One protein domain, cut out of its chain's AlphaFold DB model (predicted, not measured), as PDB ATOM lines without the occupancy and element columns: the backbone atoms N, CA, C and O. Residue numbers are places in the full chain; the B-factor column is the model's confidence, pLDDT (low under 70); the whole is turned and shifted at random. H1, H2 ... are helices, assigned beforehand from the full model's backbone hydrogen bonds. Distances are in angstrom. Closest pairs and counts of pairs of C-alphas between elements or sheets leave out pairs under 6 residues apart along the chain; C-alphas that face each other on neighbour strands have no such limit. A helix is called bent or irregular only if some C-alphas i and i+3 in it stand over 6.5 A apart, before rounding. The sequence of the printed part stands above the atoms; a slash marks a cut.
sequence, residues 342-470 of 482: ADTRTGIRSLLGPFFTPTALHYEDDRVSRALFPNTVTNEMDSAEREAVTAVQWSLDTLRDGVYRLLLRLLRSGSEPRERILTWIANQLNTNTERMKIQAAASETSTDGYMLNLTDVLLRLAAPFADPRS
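AT A GLANCE: This is residues 342 to 470 of the 482 residues of the protein "Ubiquitin conjugation factor E4" of Cyanidiococcus yangmingshanensis (UniProt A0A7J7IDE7). One long helix, H3, makes the longest axis; H4 folds back from its end in a V, and H6 crosses H3 near that corner. Short H1 packs on H6, short H2 is near the other end of H3, and residues 375 to 380 and 462 to 470 stick out. The 129 printed residues have six named helices, H1 to H6 in chain order, and no named strand: the class is all helix. The whole is loose, radius of gyration of the C-alphas 17.4 A, spanning 57 by 37 by 28 A, only just elongated.

HOW THE PARTS SIT: Start at the hub, H3, residues 381 to 412. Its residues 407 to 412 touch H4, residues 415 to 431, at a steep tilt of 46 degrees, opposite ways; the closest C-alphas, Leu 411 and Arg 418, are 4.4 A apart. Its residues 400 to 408 touch H6, residues 448 to 466, at a steep tilt of 57 degrees, the same way; C-alphas 404 and 457 come closest, 5.4 A. H2, residues 366 to 372, only just touches H3, with 3 pairs of C-alphas within 8 A, the closest those of Leu 372 and Ala 388, 5.8 A. H1, residues 353 to 356, touches H6; C-alphas 356 and 450 come closest, 4.8 A. H5, residues 433 to 436, touches no helix. Every O i to N i+4 pair is within hydrogen-bond range in H2, H3 and H4, and 13 of 15 in H6; H1 and H5 are too short for one.

IN THESE COORDINATES: Find C-alpha 381 at (332.517, -88.686, 482.812); H3 runs 45.9 A to C-alpha 412 at (305.909, -93.874, 519.821). H4 measures 24.2 A. H6 measures 23.9 A, with a kink of 35 degrees near residue 460, and is irregular: C-alphas 461 and 464 are 7.2 A apart.

THE WHOLE: C-alphas 378 and 415 are farthest apart, 57.0 A. The printed part has no cut; the link H5 to H6 is long. Look for pLDDT under 70 at residues 346 to 348 and 374 to 381.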
ATOM      1  N   ALA A 342     296.996 -82.259 503.539       82.56
ATOM      2  CA  ALA A 342     297.489 -83.120 502.472       82.56
ATOM      3  C   ALA A 342     298.321 -82.323 501.469       82.56
ATOM      4  O   ALA A 342     297.784 -81.404 500.856       82.56
ATOM      5  N   ASP A 343     299.581 -82.699 501.245       79.31
ATOM      6  CA  ASP A 343     300.431 -82.012 500.276       79.31
ATOM      7  C   ASP A 343     300.062 -82.424 498.859       79.31
ATOM      8  O   ASP A 343     300.231 -83.573 498.454       79.31
ATOM      9  N   THR A 344     299.615 -81.464 498.063       75.12
ATOM     10  CA  THR A 344     299.359 -81.650 496.630       75.12
ATOM     11  C   THR A 344     300.114 -80.589 495.838       75.12
ATOM     12  O   THR A 344     300.489 -79.546 496.377       75.12
ATOM     13  N   ARG A 345     300.350 -80.814 494.537       70.94
ATOM     14  CA  ARG A 345     301.097 -79.852 493.705       70.94
ATOM     15  C   ARG A 345     300.399 -78.489 493.566       70.94
ATOM     16  O   ARG A 345     301.063 -77.509 493.238       70.94
ATOM     17  N   THR A 346     299.091 -78.411 493.820       55.53
ATOM     18  CA  THR A 346     298.260 -77.206 493.635       55.53
ATOM     19  C   THR A 346     297.603 -76.656 494.913       55.53
ATOM     20  O   THR A 346     296.887 -75.659 494.810       55.53
ATOM     21  N   GLY A 347     297.836 -77.223 496.110       58.25
ATOM     22  CA  GLY A 347     297.074 -76.864 497.325       58.25
ATOM     23  C   GLY A 347     297.737 -77.154 498.685       58.25
ATOM     24  O   GLY A 347     298.937 -77.401 498.744       58.25
ATOM     25  N   ILE A 348     296.928 -77.031 499.760       60.88
ATOM     26  CA  ILE A 348     297.254 -76.968 501.212       60.88
ATOM     27  C   ILE A 348     298.553 -77.708 501.581       60.88
ATOM     28  O   ILE A 348     298.673 -78.898 501.340       60.88
ATOM     29  N   ARG A 349     299.520 -77.024 502.204       79.94
ATOM     30  CA  ARG A 349     300.791 -77.646 502.609       79.94
ATOM     31  C   ARG A 349     300.711 -78.190 504.025       79.94
ATOM     32  O   ARG A 349     300.312 -77.470 504.938       79.94
ATOM     33  N   SER A 350     301.115 -79.441 504.193       90.88
ATOM     34  CA  SER A 350     301.278 -80.063 505.497       90.88
ATOM     35  C   SER A 350     302.608 -79.681 506.132       90.88
ATOM     36  O   SER A 350     303.580 -79.366 505.444       90.88
ATOM     37  N   LEU A 351     302.674 -79.741 507.462       93.31
ATOM     38  CA  LEU A 351     303.907 -79.445 508.203       93.31
ATOM     39  C   LEU A 351     305.046 -80.426 507.888       93.31
ATOM     40  O   LEU A 351     306.215 -80.053 507.950       93.31
ATOM     41  N   LEU A 352     304.717 -81.677 507.553       93.44
ATOM     42  CA  LEU A 352     305.694 -82.730 507.261       93.44
ATOM     43  C   LEU A 352     306.036 -82.836 505.768       93.44
ATOM     44  O   LEU A 352     307.064 -83.404 505.407       93.44
ATOM     45  N   GLY A 353     305.206 -82.267 504.903       91.38
ATOM     46  CA  GLY A 353     305.337 -82.324 503.453       91.38
ATOM     47  C   GLY A 353     306.679 -81.910 502.878       91.38
ATOM     48  O   GLY A 353     307.247 -82.662 502.082       91.38
ATOM     49  N   PRO A 354     307.216 -80.742 503.272       90.56
ATOM     50  CA  PRO A 354     308.475 -80.245 502.731       90.56
ATOM     51  C   PRO A 354     309.644 -81.222 502.880       90.56
ATOM     52  O   PRO A 354     310.541 -81.230 502.047       90.56
ATOM     53  N   PHE A 355     309.620 -82.103 503.882       91.94
ATOM     54  CA  PHE A 355     310.682 -83.085 504.109       91.94
ATOM     55  C   PHE A 355     310.707 -84.231 503.089       91.94
ATOM     56  O   PHE A 355     311.685 -84.975 503.028       91.94
ATOM     57  N   PHE A 356     309.662 -84.366 502.272       92.31
ATOM     58  CA  PHE A 356     309.568 -85.379 501.223       92.31
ATOM     59  C   PHE A 356     309.815 -84.809 499.824       92.31
ATOM     60  O   PHE A 356     309.992 -85.584 498.892       92.31
ATOM     61  N   THR A 357     309.867 -83.489 499.640       89.38
ATOM     62  CA  THR A 357     310.005 -82.872 498.309       89.38
ATOM     63  C   THR A 357     311.366 -83.045 497.619       89.38
ATOM     64  O   THR A 357     311.356 -83.073 496.386       89.38
ATOM     65  N   PRO A 358     312.522 -83.177 498.312       89.19
ATOM     66  CA  PRO A 358     313.813 -83.245 497.629       89.19
ATOM     67  C   PRO A 358     313.918 -84.430 496.668       89.19
ATOM     68  O   PRO A 358     313.681 -85.582 497.039       89.19
ATOM     69  N   THR A 359     314.302 -84.149 495.425       88.44
ATOM     70  CA  THR A 359     314.363 -85.131 494.340       88.44
ATOM     71  C   THR A 359     315.467 -84.783 493.348       88.44
ATOM     72  O   THR A 359     315.786 -83.617 493.144       88.44
ATOM     73  N   ALA A 360     316.044 -85.805 492.719       86.12
ATOM     74  CA  ALA A 360     316.996 -85.654 491.617       86.12
ATOM     75  C   ALA A 360     316.390 -86.074 490.264       86.12
ATOM     76  O   ALA A 360     317.113 -86.308 489.297       86.12
ATOM     77  N   LEU A 361     315.063 -86.217 490.194       86.38
ATOM     78  CA  LEU A 361     314.357 -86.547 488.961       86.38
ATOM     79  C   LEU A 361     314.362 -85.334 488.022       86.38
ATOM     80  O   LEU A 361     313.780 -84.299 488.332       86.38
ATOM     81  N   HIS A 362     314.992 -85.477 486.857       78.12
ATOM     82  CA  HIS A 362     315.245 -84.381 485.914       78.12
ATOM     83  C   HIS A 362     314.007 -83.583 485.481       78.12
ATOM     84  O   HIS A 362     314.083 -82.366 485.339       78.12
ATOM     85  N   TYR A 363     312.864 -84.243 485.294       81.75
ATOM     86  CA  TYR A 363     311.620 -83.577 484.894       81.75
ATOM     87  C   TYR A 363     310.939 -82.812 486.040       81.75
ATOM     88  O   TYR A 363     310.024 -82.031 485.783       81.75
ATOM     89  N   GLU A 364     311.373 -83.025 487.286       81.38
ATOM     90  CA  GLU A 364     310.865 -82.335 488.476       81.38
ATOM     91  C   GLU A 364     311.837 -81.252 488.951       81.38
ATOM     92  O   GLU A 364     311.405 -80.134 489.234       81.38
ATOM     93  N   ASP A 365     313.139 -81.562 488.987       78.19
ATOM     94  CA  ASP A 365     314.208 -80.616 489.308       78.19
ATOM     95  C   ASP A 365     315.401 -80.741 488.343       78.19
ATOM     96  O   ASP A 365     316.343 -81.532 488.487       78.19
ATOM     97  N   ASP A 366     315.364 -79.881 487.335       80.56
ATOM     98  CA  ASP A 366     316.395 -79.753 486.315       80.56
ATOM     99  C   ASP A 366     317.681 -79.091 486.855       80.56
ATOM    100  O   ASP A 366     318.764 -79.293 486.303       80.56
ATOM    101  N   ARG A 367     317.618 -78.353 487.974       81.06
ATOM    102  CA  ARG A 367     318.801 -77.698 488.566       81.06
ATOM    103  C   ARG A 367     319.776 -78.737 489.101       81.06
ATOM    104  O   ARG A 367     320.968 -78.656 488.811       81.06
ATOM    105  N   VAL A 368     319.251 -79.715 489.838       77.50
ATOM    106  CA  VAL A 368     320.016 -80.843 490.389       77.50
ATOM    107  C   VAL A 368     320.645 -81.650 489.259       77.50
ATOM    108  O   VAL A 368     321.848 -81.901 489.270       77.50
ATOM    109  N   SER A 369     319.860 -81.957 488.229       77.25
ATOM    110  CA  SER A 369     320.336 -82.738 487.085       77.25
ATOM    111  C   SER A 369     321.454 -82.029 486.314       77.25
ATOM    112  O   SER A 369     322.486 -82.631 486.048       77.25
ATOM    113  N   ARG A 370     321.312 -80.732 486.014       80.56
ATOM    114  CA  ARG A 370     322.352 -79.965 485.302       80.56
ATOM    115  C   ARG A 370     323.620 -79.753 486.119       80.56
ATOM    116  O   ARG A 370     324.701 -79.693 485.543       80.56
ATOM    117  N   ALA A 371     323.487 -79.582 487.433       78.94
ATOM    118  CA  ALA A 371     324.631 -79.385 488.315       78.94
ATOM    119  C   ALA A 371     325.462 -80.666 488.471       78.94
ATOM    120  O   ALA A 371     326.684 -80.591 488.580       78.94
ATOM    121  N   LEU A 372     324.803 -81.826 488.478       72.50
ATOM    122  CA  LEU A 372     325.440 -83.125 488.687       72.50
ATOM    123  C   LEU A 372     325.900 -83.797 487.391       72.50
ATOM    124  O   LEU A 372     326.880 -84.535 487.414       72.50
ATOM    125  N   PHE A 373     325.219 -83.527 486.273       75.88
ATOM    126  CA  PHE A 373     325.484 -84.130 484.965       75.88
ATOM    127  C   PHE A 373     325.754 -83.044 483.905       75.88
ATOM    128  O   PHE A 373     324.913 -82.791 483.036       75.88
ATOM    129  N   PRO A 374     326.900 -82.336 483.971       69.44
ATOM    130  CA  PRO A 374     327.272 -81.373 482.943       69.44
ATOM    131  C   PRO A 374     327.554 -82.092 481.614       69.44
ATOM    132  O   PRO A 374     328.269 -83.087 481.573       69.44
ATOM    133  N   ASN A 375     327.007 -81.571 480.511       61.84
ATOM    134  CA  ASN A 375     327.128 -82.141 479.160       61.84
ATOM    135  C   ASN A 375     328.570 -82.064 478.598       61.84
ATOM    136  O   ASN A 375     328.830 -81.299 477.666       61.84
ATOM    137  N   THR A 376     329.522 -82.833 479.129       57.34
ATOM    138  CA  THR A 376     330.910 -82.894 478.632       57.34
ATOM    139  C   THR A 376     331.343 -84.333 478.384       57.34
ATOM    140  O   THR A 376     331.667 -85.057 479.313       57.34
ATOM    141  N   VAL A 377     331.377 -84.739 477.112       57.53
ATOM    142  CA  VAL A 377     331.681 -86.114 476.682       57.53
ATOM    143  C   VAL A 377     333.182 -86.413 476.834       57.53
ATOM    144  O   VAL A 377     333.970 -86.110 475.938       57.53
ATOM    145  N   THR A 378     333.594 -87.002 477.960       66.19
ATOM    146  CA  THR A 378     334.960 -87.520 478.194       66.19
ATOM    147  C   THR A 378     334.919 -88.871 478.924       66.19
ATOM    148  O   THR A 378     333.953 -89.179 479.604       66.19
ATOM    149  N   ASN A 379     335.970 -89.698 478.833       62.94
ATOM    150  CA  ASN A 379     336.035 -90.982 479.564       62.94
ATOM    151  C   ASN A 379     336.083 -90.816 481.103       62.94
ATOM    152  O   ASN A 379     335.831 -91.770 481.831       62.94
ATOM    153  N   GLU A 380     336.403 -89.616 481.601       62.62
ATOM    154  CA  GLU A 380     336.344 -89.251 483.028       62.62
ATOM    155  C   GLU A 380     334.894 -89.015 483.510       62.62
ATOM    156  O   GLU A 380     334.628 -89.012 484.717       62.62
ATOM    157  N   MET A 381     333.948 -88.879 482.570       66.12
ATOM    158  CA  MET A 381     332.517 -88.686 482.812       66.12
ATOM    159  C   MET A 381     331.892 -89.912 483.482       66.12
ATOM    160  O   MET A 381     331.251 -89.758 484.511       66.12
ATOM    161  N   ASP A 382     332.163 -91.135 483.009       72.00
ATOM    162  CA  ASP A 382     331.581 -92.359 483.588       72.00
ATOM    163  C   ASP A 382     331.883 -92.512 485.091       72.00
ATOM    164  O   ASP A 382     331.057 -93.013 485.858       72.00
ATOM    165  N   SER A 383     333.081 -92.110 485.531       76.75
ATOM    166  CA  SER A 383     333.443 -92.094 486.954       76.75
ATOM    167  C   SER A 383     332.763 -90.958 487.715       76.75
ATOM    168  O   SER A 383     332.232 -91.199 488.800       76.75
ATOM    169  N   ALA A 384     332.740 -89.751 487.145       77.44
ATOM    170  CA  ALA A 384     332.146 -88.573 487.773       77.44
ATOM    171  C   ALA A 384     330.617 -88.694 487.910       77.44
ATOM    172  O   ALA A 384     330.062 -88.353 488.950       77.44
ATOM    173  N   GLU A 385     329.937 -89.252 486.907       80.06
ATOM    174  CA  GLU A 385     328.498 -89.523 486.934       80.06
ATOM    175  C   GLU A 385     328.142 -90.536 488.022       80.06
ATOM    176  O   GLU A 385     327.205 -90.323 488.790       80.06
ATOM    177  N   ARG A 386     328.906 -91.633 488.136       82.75
ATOM    178  CA  ARG A 386     328.700 -92.628 489.201       82.75
ATOM    179  C   ARG A 386     328.898 -92.020 490.583       82.75
ATOM    180  O   ARG A 386     328.122 -92.320 491.491       82.75
ATOM    181  N   GLU A 387     329.910 -91.176 490.750       83.19
ATOM    182  CA  GLU A 387     330.156 -90.474 492.008       83.19
ATOM    183  C   GLU A 387     329.018 -89.498 492.336       83.19
ATOM    184  O   GLU A 387     328.523 -89.494 493.465       83.19
ATOM    185  N   ALA A 388     328.530 -88.745 491.348       82.50
ATOM    186  CA  ALA A 388     327.397 -87.836 491.495       82.50
ATOM    187  C   ALA A 388     326.101 -88.577 491.872       82.50
ATOM    188  O   ALA A 388     325.420 -88.183 492.821       82.50
ATOM    189  N   VAL A 389     325.792 -89.690 491.196       85.12
ATOM    190  CA  VAL A 389     324.648 -90.559 491.531       85.12
ATOM    191  C   VAL A 389     324.773 -91.090 492.956       85.12
ATOM    192  O   VAL A 389     323.817 -91.006 493.726       85.12
ATOM    193  N   THR A 390     325.950 -91.596 493.330       87.12
ATOM    194  CA  THR A 390     326.199 -92.131 494.677       87.12
ATOM    195  C   THR A 390     326.037 -91.040 495.739       87.12
ATOM    196  O   THR A 390     325.432 -91.278 496.783       87.12
ATOM    197  N   ALA A 391     326.519 -89.825 495.470       85.88
ATOM    198  CA  ALA A 391     326.376 -88.690 496.376       85.88
ATOM    199  C   ALA A 391     324.905 -88.300 496.586       85.88
ATOM    200  O   ALA A 391     324.482 -88.130 497.727       85.88
ATOM    201  N   VAL A 392     324.110 -88.219 495.512       86.19
ATOM    202  CA  VAL A 392     322.664 -87.952 495.605       86.19
ATOM    203  C   VAL A 392     321.944 -89.030 496.393       86.19
ATOM    204  O   VAL A 392     321.128 -88.710 497.255       86.19
ATOM    205  N   GLN A 393     322.230 -90.301 496.102       88.56
ATOM    206  CA  GLN A 393     321.643 -91.426 496.826       88.56
ATOM    207  C   GLN A 393     321.938 -91.311 498.319       88.56
ATOM    208  O   GLN A 393     321.020 -91.391 499.128       88.56
ATOM    209  N   TRP A 394     323.188 -91.014 498.679       89.44
ATOM    210  CA  TRP A 394     323.591 -90.842 500.069       89.44
ATOM    211  C   TRP A 394     322.891 -89.657 500.755       89.44
ATOM    212  O   TRP A 394     322.438 -89.779 501.896       89.44
ATOM    213  N   SER A 395     322.736 -88.526 500.060       88.69
ATOM    214  CA  SER A 395     321.983 -87.369 500.563       88.69
ATOM    215  C   SER A 395     320.499 -87.687 500.772       88.69
ATOM    216  O   SER A 395     319.951 -87.374 501.831       88.69
ATOM    217  N   LEU A 396     319.849 -88.344 499.805       90.19
ATOM    218  CA  LEU A 396     318.449 -88.765 499.921       90.19
ATOM    219  C   LEU A 396     318.260 -89.805 501.029       90.19
ATOM    220  O   LEU A 396     317.290 -89.722 501.778       90.19
ATOM    221  N   ASP A 397     319.186 -90.747 501.180       92.19
ATOM    222  CA  ASP A 397     319.140 -91.748 502.247       92.19
ATOM    223  C   ASP A 397     319.302 -91.115 503.629       92.19
ATOM    224  O   ASP A 397     318.581 -91.482 504.557       92.19
ATOM    225  N   THR A 398     320.186 -90.123 503.760       91.00
ATOM    226  CA  THR A 398     320.361 -89.352 505.001       91.00
ATOM    227  C   THR A 398     319.084 -88.586 505.358       91.00
ATOM    228  O   THR A 398     318.660 -88.590 506.516       91.00
ATOM    229  N   LEU A 399     318.423 -87.987 504.362       91.50
ATOM    230  CA  LEU A 399     317.131 -87.322 504.533       91.50
ATOM    231  C   LEU A 399     316.044 -88.296 504.981       91.50
ATOM    232  O   LEU A 399     315.406 -88.079 506.013       91.50
ATOM    233  N   ARG A 400     315.858 -89.390 504.240       94.44
ATOM    234  CA  ARG A 400     314.848 -90.414 504.535       94.44
ATOM    235  C   ARG A 400     315.058 -91.027 505.911       94.44
ATOM    236  O   ARG A 400     314.084 -91.241 506.624       94.44
ATOM    237  N   ASP A 401     316.302 -91.268 506.316       94.88
ATOM    238  CA  ASP A 401     316.624 -91.768 507.652       94.88
ATOM    239  C   ASP A 401     316.281 -90.751 508.754       94.88
ATOM    240  O   ASP A 401     315.668 -91.115 509.760       94.88
ATOM    241  N   GLY A 402     316.583 -89.465 508.548       93.12
ATOM    242  CA  GLY A 402     316.183 -88.395 509.466       93.12
ATOM    243  C   GLY A 402     314.661 -88.290 509.625       93.12
ATOM    244  O   GLY A 402     314.149 -88.287 510.749       93.12
ATOM    245  N   VAL A 403     313.926 -88.287 508.510       94.88
ATOM    246  CA  VAL A 403     312.455 -88.230 508.496       94.88
ATOM    247  C   VAL A 403     311.843 -89.491 509.107       94.88
ATOM    248  O   VAL A 403     310.919 -89.401 509.915       94.88
ATOM    249  N   TYR A 404     312.391 -90.668 508.801       97.12
ATOM    250  CA  TYR A 404     311.992 -91.931 509.417       97.12
ATOM    251  C   TYR A 404     312.127 -91.886 510.942       97.12
ATOM    252  O   TYR A 404     311.181 -92.241 511.649       97.12
ATOM    253  N   ARG A 405     313.266 -91.418 511.469       96.00
ATOM    254  CA  ARG A 405     313.483 -91.287 512.920       96.00
ATOM    255  C   ARG A 405     312.490 -90.315 513.553       96.00
ATOM    256  O   ARG A 405     311.967 -90.618 514.626       96.00
ATOM    257  N   LEU A 406     312.204 -89.196 512.886       95.56
ATOM    258  CA  LEU A 406     311.207 -88.223 513.332       95.56
ATOM    259  C   LEU A 406     309.807 -88.851 513.409       95.56
ATOM    260  O   LEU A 406     309.194 -88.837 514.476       95.56
ATOM    261  N   LEU A 407     309.321 -89.469 512.326       96.69
ATOM    262  CA  LEU A 407     308.005 -90.120 512.311       96.69
ATOM    263  C   LEU A 407     307.916 -91.258 513.327       96.69
ATOM    264  O   LEU A 407     306.914 -91.389 514.029       96.69
ATOM    265  N   LEU A 408     308.967 -92.070 513.449       96.31
ATOM    266  CA  LEU A 408     309.008 -93.163 514.412       96.31
ATOM    267  C   LEU A 408     308.941 -92.656 515.856       96.31
ATOM    268  O   LEU A 408     308.291 -93.295 516.686       96.31
ATOM    269  N   ARG A 409     309.595 -91.528 516.164       95.44
ATOM    270  CA  ARG A 409     309.489 -90.869 517.472       95.44
ATOM    271  C   ARG A 409     308.042 -90.475 517.732       95.44
ATOM    272  O   ARG A 409     307.473 -90.930 518.717       95.44
ATOM    273  N   LEU A 410     307.437 -89.733 516.806       95.56
ATOM    274  CA  LEU A 410     306.058 -89.261 516.915       95.56
ATOM    275  C   LEU A 410     305.057 -90.431 517.093       95.56
ATOM    276  O   LEU A 410     304.203 -90.383 517.973       95.56
ATOM    277  N   LEU A 411     305.211 -91.536 516.348       96.00
ATOM    278  CA  LEU A 411     304.363 -92.742 516.461       96.00
ATOM    279  C   LEU A 411     304.477 -93.452 517.825       96.00
ATOM    280  O   LEU A 411     303.565 -94.184 518.237       96.00
ATOM    281  N   ARG A 412     305.610 -93.275 518.513       94.94
ATOM    282  CA  ARG A 412     305.909 -93.874 519.821       94.94
ATOM    283  C   ARG A 412     305.541 -92.975 521.002       94.94
ATOM    284  O   ARG A 412     305.493 -93.490 522.114       94.94
ATOM    285  N   SER A 413     305.252 -91.696 520.775       93.06
ATOM    286  CA  SER A 413     305.025 -90.716 521.846       93.06
ATOM    287  C   SER A 413     303.693 -90.863 522.585       93.06
ATOM    288  O   SER A 413     303.574 -90.399 523.712       93.06
ATOM    289  N   GLY A 414     302.687 -91.507 521.990       93.44
ATOM    290  CA  GLY A 414     301.376 -91.689 522.618       93.44
ATOM    291  C   GLY A 414     300.319 -92.169 521.629       93.44
ATOM    292  O   GLY A 414     300.618 -92.369 520.453       93.44
ATOM    293  N   SER A 415     299.087 -92.372 522.101       94.81
ATOM    294  CA  SER A 415     297.949 -92.705 521.232       94.81
ATOM    295  C   SER A 415     297.574 -91.532 520.327       94.81
ATOM    296  O   SER A 415     297.477 -91.710 519.122       94.81
ATOM    297  N   GLU A 416     297.440 -90.328 520.880       94.19
ATOM    298  CA  GLU A 416     297.018 -89.142 520.128       94.19
ATOM    299  C   GLU A 416     298.001 -88.746 519.005       94.19
ATOM    300  O   GLU A 416     297.568 -88.703 517.851       94.19
ATOM    301  N   PRO A 417     299.318 -88.554 519.254       96.12
ATOM    302  CA  PRO A 417     300.278 -88.315 518.175       96.12
ATOM    303  C   PRO A 417     300.259 -89.409 517.108       96.12
ATOM    304  O   PRO A 417     300.310 -89.115 515.915       96.12
ATOM    305  N   ARG A 418     300.136 -90.676 517.524       96.69
ATOM    306  CA  ARG A 418     300.064 -91.810 516.601       96.69
ATOM    307  C   ARG A 418     298.859 -91.701 515.675       96.69
ATOM    308  O   ARG A 418     299.045 -91.807 514.467       96.69
ATOM    309  N   GLU A 419     297.664 -91.464 516.209       96.44
ATOM    310  CA  GLU A 419     296.450 -91.311 515.397       96.44
ATOM    311  C   GLU A 419     296.555 -90.126 514.434       96.44
ATOM    312  O   GLU A 419     296.202 -90.244 513.260       96.44
ATOM    313  N   ARG A 420     297.120 -88.996 514.879       96.25
ATOM    314  CA  ARG A 420     297.335 -87.816 514.024       96.25
ATOM    315  C   ARG A 420     298.276 -88.118 512.856       96.25
ATOM    316  O   ARG A 420     297.980 -87.726 511.731       96.25
ATOM    317  N   ILE A 421     299.367 -88.851 513.086       96.38
ATOM    318  CA  ILE A 421     300.299 -89.262 512.018       96.38
ATOM    319  C   ILE A 421     299.638 -90.254 511.072       96.38
ATOM    320  O   ILE A 421     299.785 -90.120 509.863       96.38
ATOM    321  N   LEU A 422     298.915 -91.250 511.591       96.06
ATOM    322  CA  LEU A 422     298.210 -92.220 510.751       96.06
ATOM    323  C   LEU A 422     297.158 -91.528 509.881       96.06
ATOM    324  O   LEU A 422     297.052 -91.833 508.695       96.06
ATOM    325  N   THR A 423     296.453 -90.542 510.440       96.06
ATOM    326  CA  THR A 423     295.513 -89.697 509.695       96.06
ATOM    327  C   THR A 423     296.240 -88.880 508.626       96.06
ATOM    328  O   THR A 423     295.790 -88.833 507.485       96.06
ATOM    329  N   TRP A 424     297.392 -88.283 508.950       95.62
ATOM    330  CA  TRP A 424     298.207 -87.556 507.972       95.62
ATOM    331  C   TRP A 424     298.681 -88.472 506.834       95.62
ATOM    332  O   TRP A 424     298.502 -88.119 505.672       95.62
ATOM    333  N   ILE A 425     299.199 -89.670 507.140       95.69
ATOM    334  CA  ILE A 425     299.609 -90.669 506.136       95.69
ATOM    335  C   ILE A 425     298.417 -91.044 505.251       95.69
ATOM    336  O   ILE A 425     298.537 -91.041 504.027       95.69
ATOM    337  N   ALA A 426     297.263 -91.342 505.852       95.12
ATOM    338  CA  ALA A 426     296.051 -91.673 505.111       95.12
ATOM    339  C   ALA A 426     295.637 -90.529 504.175       95.12
ATOM    340  O   ALA A 426     295.317 -90.781 503.015       95.12
ATOM    341  N   ASN A 427     295.716 -89.281 504.639       93.50
ATOM    342  CA  ASN A 427     295.438 -88.107 503.821       93.50
ATOM    343  C   ASN A 427     296.413 -87.991 502.644       93.50
ATOM    344  O   ASN A 427     295.937 -87.856 501.521       93.50
ATOM    345  N   GLN A 428     297.730 -88.133 502.862       92.31
ATOM    346  CA  GLN A 428     298.719 -88.093 501.771       92.31
ATOM    347  C   GLN A 428     298.457 -89.166 500.708       92.31
ATOM    348  O   GLN A 428     298.602 -88.909 499.514       92.31
ATOM    349  N   LEU A 429     298.073 -90.378 501.118       92.75
ATOM    350  CA  LEU A 429     297.800 -91.472 500.184       92.75
ATOM    351  C   LEU A 429     296.479 -91.265 499.430       92.75
ATOM    352  O   LEU A 429     296.429 -91.440 498.212       92.75
ATOM    353  N   ASN A 430     295.419 -90.861 500.132       92.06
ATOM    354  CA  ASN A 430     294.084 -90.704 499.556       92.06
ATOM    355  C   ASN A 430     294.015 -89.553 498.543       92.06
ATOM    356  O   ASN A 430     293.394 -89.708 497.486       92.06
ATOM    357  N   THR A 431     294.686 -88.429 498.810       89.81
ATOM    358  CA  THR A 431     294.756 -87.307 497.855       89.81
ATOM    359  C   THR A 431     295.569 -87.633 496.607       89.81
ATOM    360  O   THR A 431     295.417 -86.970 495.587       89.81
ATOM    361  N   ASN A 432     296.382 -88.687 496.645       90.44
ATOM    362  CA  ASN A 432     297.221 -89.125 495.535       90.44
ATOM    363  C   ASN A 432     296.652 -90.317 494.751       90.44
ATOM    364  O   ASN A 432     297.344 -90.891 493.909       90.44
ATOM    365  N   THR A 433     295.386 -90.680 494.966       90.94
ATOM    366  CA  THR A 433     294.725 -91.782 494.238       90.94
ATOM    367  C   THR A 433     294.629 -91.544 492.727       90.94
ATOM    368  O   THR A 433     294.672 -92.503 491.954       90.94
ATOM    369  N   GLU A 434     294.609 -90.281 492.285       88.56
ATOM    370  CA  GLU A 434     294.679 -89.878 490.871       88.56
ATOM    371  C   GLU A 434     295.911 -90.441 490.142       88.56
ATOM    372  O   GLU A 434     295.845 -90.721 488.942       88.56
ATOM    373  N   ARG A 435     297.007 -90.708 490.868       90.44
ATOM    374  CA  ARG A 435     298.234 -91.317 490.323       90.44
ATOM    375  C   ARG A 435     298.022 -92.740 489.794       90.44
ATOM    376  O   ARG A 435     298.863 -93.234 489.051       90.44
ATOM    377  N   MET A 436     296.922 -93.406 490.161       89.06
ATOM    378  CA  MET A 436     296.584 -94.754 489.681       89.06
ATOM    379  C   MET A 436     295.901 -94.758 488.305       89.06
ATOM    380  O   MET A 436     295.705 -95.825 487.719       89.06
ATOM    381  N   LYS A 437     295.499 -93.594 487.779       90.62
ATOM    382  CA  LYS A 437     294.842 -93.491 486.469       90.62
ATOM    383  C   LYS A 437     295.865 -93.576 485.336       90.62
ATOM    384  O   LYS A 437     296.982 -93.088 485.453       90.62
ATOM    385  N   ILE A 438     295.443 -94.117 484.187       87.81
ATOM    386  CA  ILE A 438     296.269 -94.179 482.961       87.81
ATOM    387  C   ILE A 438     296.707 -92.771 482.514       87.81
ATOM    388  O   ILE A 438     297.814 -92.591 482.019       87.81
ATOM    389  N   GLN A 439     295.840 -91.771 482.703       87.00
ATOM    390  CA  GLN A 439     296.120 -90.358 482.449       87.00
ATOM    391  C   GLN A 439     295.928 -89.563 483.743       87.00
ATOM    392  O   GLN A 439     294.898 -88.923 483.943       87.00
ATOM    393  N   ALA A 440     296.899 -89.664 484.650       85.62
ATOM    394  CA  ALA A 440     296.886 -88.912 485.899       85.62
ATOM    395  C   ALA A 440     297.029 -87.401 485.637       85.62
ATOM    396  O   ALA A 440     297.895 -86.962 484.873       85.62
ATOM    397  N   ALA A 441     296.204 -86.590 486.301       84.88
ATOM    398  CA  ALA A 441     296.341 -85.141 486.276       84.88
ATOM    399  C   ALA A 441     297.484 -84.718 487.212       84.88
ATOM    400  O   ALA A 441     297.298 -84.586 488.416       84.88
ATOM    401  N   ALA A 442     298.675 -84.460 486.662       80.88
ATOM    402  CA  ALA A 442     299.859 -84.104 487.458       80.88
ATOM    403  C   ALA A 442     299.683 -82.833 488.320       80.88
ATOM    404  O   ALA A 442     300.455 -82.584 489.240       80.88
ATOM    405  N   SER A 443     298.702 -81.974 488.023       82.12
ATOM    406  CA  SER A 443     298.324 -80.831 488.867       82.12
ATOM    407  C   SER A 443     297.627 -81.234 490.169       82.12
ATOM    408  O   SER A 443     297.682 -80.475 491.130       82.12
ATOM    409  N   GLU A 444     296.992 -82.398 490.221       84.00
ATOM    410  CA  GLU A 444     296.158 -82.840 491.347       84.00
ATOM    411  C   GLU A 444     296.897 -83.801 492.287       84.00
ATOM    412  O   GLU A 444     296.382 -84.164 493.337       84.00
ATOM    413  N   THR A 445     298.130 -84.180 491.948       87.31
ATOM    414  CA  THR A 445     298.933 -85.164 492.686       87.31
ATOM    415  C   THR A 445     300.227 -84.549 493.195       87.31
ATOM    416  O   THR A 445     300.743 -83.600 492.606       87.31
ATOM    417  N   SER A 446     300.804 -85.102 494.256       89.75
ATOM    418  CA  SER A 446     302.185 -84.823 494.657       89.75
ATOM    419  C   SER A 446     303.166 -85.297 493.575       89.75
ATOM    420  O   SER A 446     302.815 -86.094 492.697       89.75
ATOM    421  N   THR A 447     304.398 -84.796 493.637       90.12
ATOM    422  CA  THR A 447     305.481 -85.178 492.722       90.12
ATOM    423  C   THR A 447     305.914 -86.633 492.931       90.12
ATOM    424  O   THR A 447     305.648 -87.248 493.969       90.12
ATOM    425  N   ASP A 448     306.590 -87.203 491.945       91.06
ATOM    426  CA  ASP A 448     307.118 -88.563 491.994       91.06
ATOM    427  C   ASP A 448     308.213 -88.674 493.052       91.06
ATOM    428  O   ASP A 448     308.204 -89.621 493.839       91.06
ATOM    429  N   GLY A 449     309.093 -87.672 493.150       90.75
ATOM    430  CA  GLY A 449     310.097 -87.591 494.209       90.75
ATOM    431  C   GLY A 449     309.483 -87.622 495.609       90.75
ATOM    432  O   GLY A 449     309.932 -88.395 496.459       90.75
ATOM    433  N   TYR A 450     308.393 -86.873 495.814       92.44
ATOM    434  CA  TYR A 450     307.629 -86.887 497.063       92.44
ATOM    435  C   TYR A 450     307.132 -88.290 497.403       92.44
ATOM    436  O   TYR A 450     307.395 -88.805 498.493       92.44
ATOM    437  N   MET A 451     306.459 -88.943 496.456       94.00
ATOM    438  CA  MET A 451     305.881 -90.268 496.684       94.00
ATOM    439  C   MET A 451     306.943 -91.357 496.861       94.00
ATOM    440  O   MET A 451     306.735 -92.273 497.656       94.00
ATOM    441  N   LEU A 452     308.090 -91.262 496.181       94.62
ATOM    442  CA  LEU A 452     309.217 -92.181 496.370       94.62
ATOM    443  C   LEU A 452     309.824 -92.047 497.769       94.62
ATOM    444  O   LEU A 452     310.047 -93.057 498.436       94.62
ATOM    445  N   ASN A 453     310.043 -90.816 498.239       95.00
ATOM    446  CA  ASN A 453     310.550 -90.566 499.589       95.00
ATOM    447  C   ASN A 453     309.555 -91.038 500.659       95.00
ATOM    448  O   ASN A 453     309.956 -91.698 501.618       95.00
ATOM    449  N   LEU A 454     308.259 -90.755 500.477       96.06
ATOM    450  CA  LEU A 454     307.210 -91.218 501.385       96.06
ATOM    451  C   LEU A 454     307.162 -92.749 501.435       96.06
ATOM    452  O   LEU A 454     307.139 -93.332 502.517       96.06
ATOM    453  N   THR A 455     307.211 -93.404 500.275       96.50
ATOM    454  CA  THR A 455     307.193 -94.869 500.178       96.50
ATOM    455  C   THR A 455     308.392 -95.495 500.888       96.50
ATOM    456  O   THR A 455     308.205 -96.434 501.658       96.50
ATOM    457  N   ASP A 456     309.607 -94.969 500.696       97.38
ATOM    458  CA  ASP A 456     310.806 -95.473 501.380       97.38
ATOM    459  C   ASP A 456     310.664 -95.398 502.908       97.38
ATOM    460  O   ASP A 456     310.879 -96.388 503.613       97.38
ATOM    461  N   VAL A 457     310.208 -94.256 503.430       97.62
ATOM    462  CA  VAL A 457     310.000 -94.074 504.872       97.62
ATOM    463  C   VAL A 457     308.921 -95.022 505.412       97.62
ATOM    464  O   VAL A 457     309.116 -95.632 506.468       97.62
ATOM    465  N   LEU A 458     307.811 -95.209 504.691       97.19
ATOM    466  CA  LEU A 458     306.758 -96.159 505.071       97.19
ATOM    467  C   LEU A 458     307.264 -97.610 505.071       97.19
ATOM    468  O   LEU A 458     306.947 -98.365 505.992       97.19
ATOM    469  N   LEU A 459     308.095 -97.997 504.098       96.19
ATOM    470  CA  LEU A 459     308.722 -99.322 504.059       96.19
ATOM    471  C   LEU A 459     309.650 -99.542 505.261       96.19
ATOM    472  O   LEU A 459     309.612-100.612 505.871       96.19
ATOM    473  N   ARG A 460     310.427 -98.529 505.666       96.00
ATOM    474  CA  ARG A 460     311.259 -98.593 506.885       96.00
ATOM    475  C   ARG A 460     310.419 -98.740 508.151       96.00
ATOM    476  O   ARG A 460     310.761 -99.543 509.018       96.00
ATOM    477  N   LEU A 461     309.305 -98.010 508.254       95.50
ATOM    478  CA  LEU A 461     308.350 -98.152 509.362       95.50
ATOM    479  C   LEU A 461     307.716 -99.550 509.393       95.50
ATOM    480  O   LEU A 461     307.481-100.084 510.480       95.50
ATOM    481  N   ALA A 462     307.483-100.152 508.223       93.62
ATOM    482  CA  ALA A 462     306.903-101.483 508.089       93.62
ATOM    483  C   ALA A 462     307.895-102.636 508.292       93.62
ATOM    484  O   ALA A 462     307.496-103.734 508.691       93.62
ATOM    485  N   ALA A 463     309.192-102.397 508.087       91.75
ATOM    486  CA  ALA A 463     310.240-103.416 508.148       91.75
ATOM    487  C   ALA A 463     310.173-104.345 509.385       91.75
ATOM    488  O   ALA A 463     310.297-105.559 509.211       91.75
ATOM    489  N   PRO A 464     309.898-103.865 510.620       89.25
ATOM    490  CA  PRO A 464     309.840-104.731 511.801       89.25
ATOM    491  C   PRO A 464     308.738-105.802 511.771       89.25
ATOM    492  O   PRO A 464     308.816-106.766 512.537       89.25
ATOM    493  N   PHE A 465     307.697-105.620 510.958       87.62
ATOM    494  CA  PHE A 465     306.569-106.549 510.829       87.62
ATOM    495  C   PHE A 465     306.369-107.078 509.405       87.62
ATOM    496  O   PHE A 465     305.517-107.937 509.213       87.62
ATOM    497  N   ALA A 466     307.160-106.618 508.434       86.88
ATOM    498  CA  ALA A 466     307.159-107.129 507.067       86.88
ATOM    499  C   ALA A 466     308.042-108.380 506.883       86.88
ATOM    500  O   ALA A 466     307.846-109.118 505.921       86.88
ATOM    501  N   ASP A 467     309.000-108.640 507.785       85.00
ATOM    502  CA  ASP A 467     309.805-109.868 507.744       85.00
ATOM    503  C   ASP A 467     308.909-111.099 508.006       85.00
ATOM    504  O   ASP A 467     308.320-111.193 509.090       85.00
ATOM    505  N   PRO A 468     308.838-112.075 507.074       83.19
ATOM    506  CA  PRO A 468     308.086-113.318 507.256       83.19
ATOM    507  C   PRO A 468     308.454-114.103 508.523       83.19
ATOM    508  O   PRO A 468     307.668-114.918 509.002       83.19
ATOM    509  N   ARG A 469     309.657-113.886 509.065       85.62
ATOM    510  CA  ARG A 469     310.157-114.527 510.290       85.62
ATOM    511  C   ARG A 469     309.839-113.726 511.552       85.62
ATOM    512  O   ARG A 469     310.073-114.216 512.657       85.62
ATOM    513  N   SER A 470     309.324-112.506 511.419       84.62
ATOM    514  CA  SER A 470     309.030-111.647 512.559       84.62
ATOM    515  C   SER A 470     307.793-112.143 513.310       84.62
ATOM    516  O   SER A 470     306.722-112.291 512.716       84.62
TER     517      SER A 470